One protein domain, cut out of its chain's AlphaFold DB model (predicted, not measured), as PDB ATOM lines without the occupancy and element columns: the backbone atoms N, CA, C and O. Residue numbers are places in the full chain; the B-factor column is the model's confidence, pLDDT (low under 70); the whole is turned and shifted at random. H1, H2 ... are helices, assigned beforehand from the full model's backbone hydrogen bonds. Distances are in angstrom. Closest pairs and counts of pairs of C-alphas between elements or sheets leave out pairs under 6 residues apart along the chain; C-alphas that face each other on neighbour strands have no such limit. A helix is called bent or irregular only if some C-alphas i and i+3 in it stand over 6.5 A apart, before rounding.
ATOM      1  N   PRO A 124      34.260  22.762  -4.388       85.12
ATOM      2  CA  PRO A 124      34.509  21.881  -5.524       85.12
ATOM      3  C   PRO A 124      33.584  22.220  -6.707       85.12
ATOM      4  O   PRO A 124      33.832  21.772  -7.824       85.12
ATOM      5  N   ARG A 125      32.534  23.023  -6.480       94.19
ATOM      6  CA  ARG A 125      31.653  23.587  -7.503       94.19
ATOM      7  C   ARG A 125      32.146  24.960  -7.955       94.19
ATOM      8  O   ARG A 125      32.427  25.816  -7.120       94.19
ATOM      9  N   SER A 126      32.162  25.187  -9.268       94.75
ATOM     10  CA  SER A 126      32.481  26.493  -9.849       94.75
ATOM     11  C   SER A 126      31.337  27.498  -9.700       94.75
ATOM     12  O   SER A 126      30.156  27.146  -9.761       94.75
ATOM     13  N   ASP A 127      31.692  28.775  -9.594       94.88
ATOM     14  CA  ASP A 127      30.741  29.885  -9.473       94.88
ATOM     15  C   ASP A 127      29.776  29.976 -10.662       94.88
ATOM     16  O   ASP A 127      28.599  30.279 -10.482       94.88
ATOM     17  N   ALA A 128      30.226  29.614 -11.867       96.00
ATOM     18  CA  ALA A 128      29.370  29.539 -13.052       96.00
ATOM     19  C   ALA A 128      28.232  28.516 -12.884       96.00
ATOM     20  O   ALA A 128      27.075  28.794 -13.193       96.00
ATOM     21  N   ILE A 129      28.544  27.337 -12.337       97.06
ATOM     22  CA  ILE A 129      27.566  26.267 -12.111       97.06
ATOM     23  C   ILE A 129      26.666  26.606 -10.909       97.06
ATOM     24  O   ILE A 129      25.494  26.219 -10.870       97.06
ATOM     25  N   THR A 130      27.162  27.376  -9.939       96.88
ATOM     26  CA  THR A 130      26.353  27.979  -8.864       96.88
ATOM     27  C   THR A 130      25.368  29.023  -9.397       96.88
ATOM     28  O   THR A 130      24.184  28.961  -9.060       96.88
ATOM     29  N   LEU A 131      25.809  29.940 -10.264       97.62
ATOM     30  CA  LEU A 131      24.942  30.929 -10.910       97.62
ATOM     31  C   LEU A 131      23.842  30.246 -11.726       97.62
ATOM     32  O   LEU A 131      22.668  30.563 -11.555       97.62
ATOM     33  N   LEU A 132      24.209  29.269 -12.559       97.88
ATOM     34  CA  LEU A 132      23.255  28.557 -13.407       97.88
ATOM     35  C   LEU A 132      22.213  27.784 -12.586       97.88
ATOM     36  O   LEU A 132      21.028  27.814 -12.902       97.88
ATOM     37  N   SER A 133      22.634  27.150 -11.489       97.56
ATOM     38  CA  SER A 133      21.719  26.487 -10.551       97.56
ATOM     39  C   SER A 133      20.797  27.473  -9.835       97.56
ATOM     40  O   SER A 133      19.615  27.191  -9.656       97.56
ATOM     41  N   THR A 134      21.308  28.656  -9.482       97.88
ATOM     42  CA  THR A 134      20.504  29.731  -8.883       97.88
ATOM     43  C   THR A 134      19.431  30.211  -9.859       97.88
ATOM     44  O   THR A 134      18.262  30.278  -9.488       97.88
ATOM     45  N   LEU A 135      19.801  30.471 -11.118       98.31
ATOM     46  CA  LEU A 135      18.867  30.859 -12.180       98.31
ATOM     47  C   LEU A 135      17.835  29.766 -12.471       98.31
ATOM     48  O   LEU A 135      16.661  30.067 -12.662       98.31
ATOM     49  N   GLN A 136      18.237  28.496 -12.469       97.94
ATOM     50  CA  GLN A 136      17.294  27.401 -12.665       97.94
ATOM     51  C   GLN A 136      16.293  27.298 -11.509       97.94
ATOM     52  O   GLN A 136      15.091  27.243 -11.742       97.94
ATOM     53  N   ARG A 137      16.774  27.315 -10.262       97.31
ATOM     54  CA  ARG A 137      15.923  27.174  -9.073       97.31
ATOM     55  C   ARG A 137      14.935  28.328  -8.908       97.31
ATOM     56  O   ARG A 137      13.828  28.108  -8.432       97.31
ATOM     57  N   GLU A 138      15.349  29.549  -9.237       97.56
ATOM     58  CA  GLU A 138      14.556  30.756  -8.971       97.56
ATOM     59  C   GLU A 138      13.801  31.274 -10.203       97.56
ATOM     60  O   GLU A 138      12.847  32.024 -10.032       97.56
ATOM     61  N   ALA A 139      14.191  30.881 -11.422       97.44
ATOM     62  CA  ALA A 139      13.598  31.402 -12.656       97.44
ATOM     63  C   ALA A 139      13.359  30.354 -13.757       97.44
ATOM     64  O   ALA A 139      12.872  30.714 -14.821       97.44
ATOM     65  N   ARG A 140      13.684  29.068 -13.546       96.69
ATOM     66  CA  ARG A 140      13.537  27.994 -14.556       96.69
ATOM     67  C   ARG A 140      14.250  28.278 -15.885       96.69
ATOM     68  O   ARG A 140      13.819  27.844 -16.952       96.69
ATOM     69  N   PHE A 141      15.356  29.019 -15.822       97.75
ATOM     70  CA  PHE A 141      16.096  29.458 -17.005       97.75
ATOM     71  C   PHE A 141      16.599  28.296 -17.876       97.75
ATOM     72  O   PHE A 141      16.569  28.378 -19.099       97.75
ATOM     73  N   VAL A 142      17.081  27.216 -17.263       97.31
ATOM     74  CA  VAL A 142      17.634  26.081 -18.010       97.31
ATOM     75  C   VAL A 142      16.516  25.294 -18.684       97.31
ATOM     76  O   VAL A 142      16.710  24.863 -19.816       97.31
ATOM     77  N   ASP A 143      15.351  25.160 -18.043       95.12
ATOM     78  CA  ASP A 143      14.188  24.497 -18.647       95.12
ATOM     79  C   ASP A 143      13.769  25.212 -19.936       95.12
ATOM     80  O   ASP A 143      13.719  24.584 -20.987       95.12
ATOM     81  N   ILE A 144      13.545  26.532 -19.874       94.81
ATOM     82  CA  ILE A 144      13.022  27.283 -21.026       94.81
ATOM     83  C   ILE A 144      14.001  27.321 -22.207       94.81
ATOM     84  O   ILE A 144      13.577  27.362 -23.355       94.81
ATOM     85  N   VAL A 145      15.313  27.308 -21.945       95.62
ATOM     86  CA  VAL A 145      16.341  27.327 -23.000       95.62
ATOM     87  C   VAL A 145      16.475  25.967 -23.689       95.62
ATOM     88  O   VAL A 145      16.848  25.917 -24.857       95.62
ATOM     89  N   ASN A 146      16.200  24.869 -22.977       96.06
ATOM     90  CA  ASN A 146      16.292  23.515 -23.529       96.06
ATOM     91  C   ASN A 146      14.949  22.978 -24.048       96.06
ATOM     92  O   ASN A 146      14.920  21.905 -24.651       96.06
ATOM     93  N   GLU A 147      13.846  23.688 -23.816       93.69
ATOM     94  CA  GLU A 147      12.541  23.336 -24.360       93.69
ATOM     95  C   GLU A 147      12.485  23.616 -25.870       93.69
ATOM     96  O   GLU A 147      12.940  24.659 -26.345       93.69
ATOM     97  N   SER A 148      11.924  22.678 -26.643       94.75
ATOM     98  CA  SER A 148      11.664  22.929 -28.062       94.75
ATOM     99  C   SER A 148      10.524  23.929 -28.210       94.75
ATOM    100  O   SER A 148       9.479  23.797 -27.574       94.75
ATOM    101  N   LEU A 149      10.716  24.903 -29.095       93.94
ATOM    102  CA  LEU A 149       9.711  25.914 -29.410       93.94
ATOM    103  C   LEU A 149       8.819  25.509 -30.599       93.94
ATOM    104  O   LEU A 149       7.911  26.253 -30.970       93.94
ATOM    105  N   ASP A 150       9.064  24.340 -31.196       95.12
ATOM    106  CA  ASP A 150       8.330  23.868 -32.366       95.12
ATOM    107  C   ASP A 150       6.842  23.671 -32.050       95.12
ATOM    108  O   ASP A 150       6.461  22.990 -31.099       95.12
ATOM    109  N   GLY A 151       5.978  24.251 -32.884       93.81
ATOM    110  CA  GLY A 151       4.526  24.131 -32.737       93.81
ATOM    111  C   GLY A 151       3.892  25.095 -31.730       93.81
ATOM    112  O   GLY A 151       2.665  25.118 -31.625       93.81
ATOM    113  N   TYR A 152       4.679  25.929 -31.044       95.31
ATOM    114  CA  TYR A 152       4.153  27.045 -30.261       95.31
ATOM    115  C   TYR A 152       4.041  28.317 -31.107       95.31
ATOM    116  O   TYR A 152       4.860  28.594 -31.978       95.31
ATOM    117  N   SER A 153       3.020  29.124 -30.828       97.06
ATOM    118  CA  SER A 153       2.900  30.474 -31.388       97.06
ATOM    119  C   SER A 153       3.736  31.491 -30.605       97.06
ATOM    120  O   SER A 153       3.936  31.340 -29.398       97.06
ATOM    121  N   ASP A 154       4.113  32.599 -31.247       96.06
ATOM    122  CA  ASP A 154       4.817  33.720 -30.601       96.06
ATOM    123  C   ASP A 154       4.103  34.227 -29.339       96.06
ATOM    124  O   ASP A 154       4.738  34.612 -28.357       96.06
ATOM    125  N   ALA A 155       2.766  34.198 -29.331       96.50
ATOM    126  CA  ALA A 155       1.969  34.596 -28.177       96.50
ATOM    127  C   ALA A 155       2.156  33.642 -26.983       96.50
ATOM    128  O   ALA A 155       2.263  34.108 -25.846       96.50
ATOM    129  N   GLN A 156       2.226  32.331 -27.234       94.50
ATOM    130  CA  GLN A 156       2.476  31.315 -26.206       94.50
ATOM    131  C   GLN A 156       3.916  31.385 -25.698       94.50
ATOM    132  O   GLN A 156       4.128  31.415 -24.486       94.50
ATOM    133  N   ILE A 157       4.887  31.505 -26.609       95.12
ATOM    134  CA  ILE A 157       6.304  31.668 -26.260       95.12
ATOM    135  C   ILE A 157       6.480  32.925 -25.406       95.12
ATOM    136  O   ILE A 157       7.065  32.877 -24.327       95.12
ATOM    137  N   GLY A 158       5.906  34.051 -25.834       94.62
ATOM    138  CA  GLY A 158       5.952  35.301 -25.085       94.62
ATOM    139  C   GLY A 158       5.251  35.217 -23.727       94.62
ATOM    140  O   GLY A 158       5.706  35.841 -22.771       94.62
ATOM    141  N   ALA A 159       4.157  34.459 -23.604       92.75
ATOM    142  CA  ALA A 159       3.490  34.247 -22.320       92.75
ATOM    143  C   ALA A 159       4.390  33.491 -21.332       92.75
ATOM    144  O   ALA A 159       4.559  33.958 -20.209       92.75
ATOM    145  N   ALA A 160       5.023  32.396 -21.763       90.50
ATOM    146  CA  ALA A 160       5.935  31.619 -20.923       90.50
ATOM    147  C   ALA A 160       7.238  32.380 -20.599       90.50
ATOM    148  O   ALA A 160       7.676  32.427 -19.449       90.50
ATOM    149  N   ALA A 161       7.840  33.035 -21.596       95.94
ATOM    150  CA  ALA A 161       9.132  33.702 -21.450       95.94
ATOM    151  C   ALA A 161       9.081  34.944 -20.554       95.94
ATOM    152  O   ALA A 161      10.052  35.227 -19.855       95.94
ATOM    153  N   ARG A 162       7.969  35.694 -20.540       96.81
ATOM    154  CA  ARG A 162       7.856  36.922 -19.729       96.81
ATOM    155  C   ARG A 162       8.104  36.667 -18.248       96.81
ATOM    156  O   ARG A 162       8.781  37.469 -17.605       96.81
ATOM    157  N   ASP A 163       7.566  35.576 -17.715       95.56
ATOM    158  CA  ASP A 163       7.699  35.252 -16.297       95.56
ATOM    159  C   ASP A 163       9.128  34.831 -15.958       95.56
ATOM    160  O   ASP A 163       9.741  35.407 -15.056       95.56
ATOM    161  N   VAL A 164       9.700  33.938 -16.770       97.38
ATOM    162  CA  VAL A 164      11.091  33.487 -16.630       97.38
ATOM    163  C   VAL A 164      12.075  34.654 -16.733       97.38
ATOM    164  O   VAL A 164      12.935  34.817 -15.871       97.38
ATOM    165  N   LEU A 165      11.937  35.521 -17.741       98.00
ATOM    166  CA  LEU A 165      12.829  36.670 -17.931       98.00
ATOM    167  C   LEU A 165      12.731  37.674 -16.780       98.00
ATOM    168  O   LEU A 165      13.753  38.198 -16.329       98.00
ATOM    169  N   ARG A 166      11.519  37.925 -16.272       98.00
ATOM    170  CA  ARG A 166      11.315  38.788 -15.105       98.00
ATOM    171  C   ARG A 166      12.024  38.230 -13.874       98.00
ATOM    172  O   ARG A 166      12.673  38.990 -13.155       98.00
ATOM    173  N   ASP A 167      11.916  36.929 -13.626       98.19
ATOM    174  CA  ASP A 167      12.524  36.306 -12.452       98.19
ATOM    175  C   ASP A 167      14.050  36.175 -12.597       98.19
ATOM    176  O   ASP A 167      14.775  36.490 -11.651       98.19
ATOM    177  N   CYS A 168      14.566  35.900 -13.801       98.31
ATOM    178  CA  CYS A 168      15.990  36.040 -14.123       98.31
ATOM    179  C   CYS A 168      16.497  37.454 -13.807       98.31
ATOM    180  O   CYS A 168      17.536  37.612 -13.165       98.31
ATOM    181  N   GLY A 169      15.743  38.487 -14.196       97.75
ATOM    182  CA  GLY A 169      16.062  39.879 -13.883       97.75
ATOM    183  C   GLY A 169      16.196  40.133 -12.377       97.75
ATOM    184  O   GLY A 169      17.157  40.774 -11.949       97.75
ATOM    185  N   LYS A 170      15.298  39.570 -11.557       98.12
ATOM    186  CA  LYS A 170      15.378  39.663 -10.084       98.12
ATOM    187  C   LYS A 170      16.631  38.982  -9.534       98.12
ATOM    188  O   LYS A 170      17.300  39.552  -8.670       98.12
ATOM    189  N   VAL A 171      16.968  37.789 -10.034       98.12
ATOM    190  CA  VAL A 171      18.182  37.060  -9.626       98.12
ATOM    191  C   VAL A 171      19.428  37.877  -9.967       98.12
ATOM    192  O   VAL A 171      20.257  38.120  -9.090       98.12
ATOM    193  N   LEU A 172      19.543  38.361 -11.206       97.69
ATOM    194  CA  LEU A 172      20.701  39.140 -11.650       97.69
ATOM    195  C   LEU A 172      20.831  40.466 -10.888       97.69
ATOM    196  O   LEU A 172      21.936  40.834 -10.491       97.69
ATOM    197  N   ALA A 173      19.722  41.158 -10.613       96.88
ATOM    198  CA  ALA A 173      19.730  42.374  -9.803       96.88
ATOM    199  C   ALA A 173      20.235  42.107  -8.375       96.88
ATOM    200  O   ALA A 173      21.075  42.848  -7.864       96.88
ATOM    201  N   ARG A 174      19.777  41.016  -7.747       97.19
ATOM    202  CA  ARG A 174      20.197  40.619  -6.396       97.19
ATOM    203  C   ARG A 174      21.673  40.229  -6.328       97.19
ATOM    204  O   ARG A 174      22.350  40.625  -5.376       97.19
ATOM    205  N   VAL A 175      22.148  39.447  -7.299       97.62
ATOM    206  CA  VAL A 175      23.507  38.881  -7.317       97.62
ATOM    207  C   VAL A 175      24.542  39.914  -7.764       97.62
ATOM    208  O   VAL A 175      25.606  39.990  -7.157       97.62
ATOM    209  N   PHE A 176      24.237  40.730  -8.778       98.00
ATOM    210  CA  PHE A 176      25.229  41.593  -9.432       98.00
ATOM    211  C   PHE A 176      25.011  43.098  -9.250       98.00
ATOM    212  O   PHE A 176      25.945  43.868  -9.480       98.00
ATOM    213  N   ALA A 177      23.799  43.527  -8.864       96.69
ATOM    214  CA  ALA A 177      23.402  44.939  -8.796       96.69
ATOM    215  C   ALA A 177      23.902  45.731 -10.024       96.69
ATOM    216  O   ALA A 177      24.712  46.656  -9.917       96.69
ATOM    217  N   MET A 178      23.482  45.274 -11.207       95.44
ATOM    218  CA  MET A 178      23.959  45.789 -12.490       95.44
ATOM    219  C   MET A 178      23.539  47.245 -12.701       95.44
ATOM    220  O   MET A 178      22.418  47.635 -12.375       95.44
ATOM    221  N   ASP A 228      27.580  38.518  -5.620       95.94
ATOM    222  CA  ASP A 228      27.135  37.827  -4.407       95.94
ATOM    223  C   ASP A 228      26.403  36.529  -4.763       95.94
ATOM    224  O   ASP A 228      25.170  36.474  -4.838       95.94
ATOM    225  N   LEU A 229      27.172  35.469  -5.011       95.62
ATOM    226  CA  LEU A 229      26.625  34.142  -5.287       95.62
ATOM    227  C   LEU A 229      26.339  33.366  -3.991       95.62
ATOM    228  O   LEU A 229      27.072  33.500  -3.008       95.62
ATOM    229  N   PRO A 230      25.288  32.524  -3.968       93.06
ATOM    230  CA  PRO A 230      25.002  31.689  -2.810       93.06
ATOM    231  C   PRO A 230      26.111  30.655  -2.589       93.06
ATOM    232  O   PRO A 230      26.600  30.031  -3.530       93.06
ATOM    233  N   THR A 231      26.476  30.420  -1.331       92.06
ATOM    234  CA  THR A 231      27.434  29.368  -0.978       92.06
ATOM    235  C   THR A 231      26.814  27.990  -1.201       92.06
ATOM    236  O   THR A 231      25.731  27.695  -0.700       92.06
ATOM    237  N   TRP A 232      27.511  27.130  -1.943       92.19
ATOM    238  CA  TRP A 232      27.086  25.755  -2.195       92.19
ATOM    239  C   TRP A 232      27.771  24.781  -1.224       92.19
ATOM    240  O   TRP A 232      28.971  24.885  -0.979       92.19
ATOM    241  N   THR A 233      27.010  23.828  -0.676       89.38
ATOM    242  CA  THR A 233      27.450  22.917   0.402       89.38
ATOM    243  C   THR A 233      27.229  21.436   0.062       89.38
ATOM    244  O   THR A 233      26.736  20.671   0.889       89.38
ATOM    245  N   GLY A 234      27.527  21.024  -1.172       89.88
ATOM    246  CA  GLY A 234      27.354  19.638  -1.623       89.88
ATOM    247  C   GLY A 234      28.646  18.815  -1.649       89.88
ATOM    248  O   GLY A 234      29.731  19.289  -1.313       89.88
ATOM    249  N   SER A 235      28.528  17.556  -2.076       92.25
ATOM    250  CA  SER A 235      29.664  16.648  -2.263       92.25
ATOM    251  C   SER A 235      30.339  16.848  -3.619       92.25
ATOM    252  O   SER A 235      29.703  17.267  -4.585       92.25
ATOM    253  N   GLN A 236      31.614  16.470  -3.739       90.50
ATOM    254  CA  GLN A 236      32.368  16.587  -4.992       90.50
ATOM    255  C   GLN A 236      31.660  15.925  -6.191       90.50
ATOM    256  O   GLN A 236      31.719  16.448  -7.300       90.50
ATOM    257  N   GLN A 237      30.932  14.827  -5.973       92.19
ATOM    258  CA  GLN A 237      30.156  14.140  -7.010       92.19
ATOM    259  C   GLN A 237      29.001  14.999  -7.550       92.19
ATOM    260  O   GLN A 237      28.681  14.930  -8.733       92.19
ATOM    261  N   ALA A 238      28.391  15.830  -6.703       94.56
ATOM    262  CA  ALA A 238      27.290  16.715  -7.073       94.56
ATOM    263  C   ALA A 238      27.758  18.097  -7.567       94.56
ATOM    264  O   ALA A 238      26.930  18.955  -7.881       94.56
ATOM    265  N   ALA A 239      29.072  18.344  -7.644       94.62
ATOM    266  CA  ALA A 239      29.623  19.656  -7.985       94.62
ATOM    267  C   ALA A 239      29.155  20.170  -9.358       94.62
ATOM    268  O   ALA A 239      28.964  21.372  -9.519       94.62
ATOM    269  N   LEU A 240      28.908  19.270 -10.313       95.88
ATOM    270  CA  LEU A 240      28.456  19.604 -11.670       95.88
ATOM    271  C   LEU A 240      26.929  19.550 -11.855       95.88
ATOM    272  O   LEU A 240      26.433  19.855 -12.935       95.88
ATOM    273  N   VAL A 241      26.166  19.179 -10.825       95.88
ATOM    274  CA  VAL A 241      24.702  19.047 -10.921       95.88
ATOM    275  C   VAL A 241      24.052  20.428 -10.897       95.88
ATOM    276  O   VAL A 241      24.158  21.133  -9.896       95.88
ATOM    277  N   ILE A 242      23.368  20.838 -11.966       96.62
ATOM    278  CA  ILE A 242      22.694  22.149 -12.050       96.62
ATOM    279  C   ILE A 242      21.357  22.137 -11.299       96.62
ATOM    280  O   ILE A 242      21.111  23.020 -10.476       96.62
ATOM    281  N   ALA A 243      20.539  21.117 -11.542       96.56
ATOM    282  CA  ALA A 243      19.289  20.855 -10.842       96.56
ATOM    283  C   ALA A 243      19.201  19.357 -10.503       96.56
ATOM    284  O   ALA A 243      19.638  18.533 -11.311       96.56
ATOM    285  N   PRO A 244      18.710  18.991  -9.307       95.19
ATOM    286  CA  PRO A 244      18.516  17.595  -8.943       95.19
ATOM    287  C   PRO A 244      17.377  16.971  -9.758       95.19
ATOM    288  O   PRO A 244      16.430  17.654 -10.134       95.19
TER     289      PRO A 244
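Overview. This is residues 124 to 178 and 228 to 244 of the 250 residues of the protein "DUF2760 domain-containing protein" of Lacipirellula parvula (UniProt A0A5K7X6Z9). One long helix, H3, makes one side of a flat, loose model, and two shorter helices, H1 and H2, meet at a right-angled corner whose point packs on the middle of H3. A stretch with no named element, residues 228 to 244, passes the beginning of H1 and folds back, while at the far end of the length residues 150 to 156 stick out, of which 154 to 156 belong to H3. The printed part has 72 residues with three named helices in the order H1, H2, H3 and no named strand; the class is all helix. The whole is loose, with a radius of gyration of the C-alphas of 14.1 A, and its C-alphas span 42 by 29 by 13 A.

Along the chain. Begin with the longest helix, H3, residues 154 to 176: find C-alpha 154 at (4.817, 33.720, -30.601), from which it runs 30.4 A to C-alpha 176 at (25.229, 41.593, -9.432). Near residue 161 you meet a kink of 31 degrees; H3 is neither bent nor irregular, but only just, with C-alphas 160 and 163 6.1 A apart. Then look for H1, residues 127 to 139, which begins with C-alpha 127 at (30.741, 29.885, -9.473) and runs 17.5 A to C-alpha 139. After Arg 140 comes H2, residues 141 to 146, only 8.8 A from first to last C-alpha.

Arrangement. Start from H3 and look at its residues 163 to 171, which alone touch H1. H1 does so with residues 134 to 139 alone, and the closest C-alphas are those of Ala 139 and Asp 167, 5.0 A apart. The two helices run opposite ways at a steep tilt of 50 degrees. Residues 161 to 168 of H3 alone touch H2, closest at the C-alphas of Phe 141 and Val 164, 6.4 A apart. H2 and H3 form a helical hairpin, running opposite ways at a steep tilt of 40 degrees. H1, with residues 132 to 136 alone, and H2 touch only at the corner by their link; their closest C-alphas, of Gln 136 and Val 142, are 5.5 A apart. Their lines are about perpendicular, at 90 degrees. In the backbones of H1 and H2 every O i to N i+4 pair is within hydrogen-bond range; in H3 17 of 19 are.

Size, cuts and confidence. The two C-alphas farthest apart are those of Ala 155 and Gln 236, 42.3 A. Residues 179 to 227 are cut out; across this cut C-alphas 178 and 228 are 11.8 A apart. The link from H1 to H2 is tight, and that from H2 to H3, with 7 residues, is short. The mean pLDDT of the printed part is 95.5, and no printed residue is under 70.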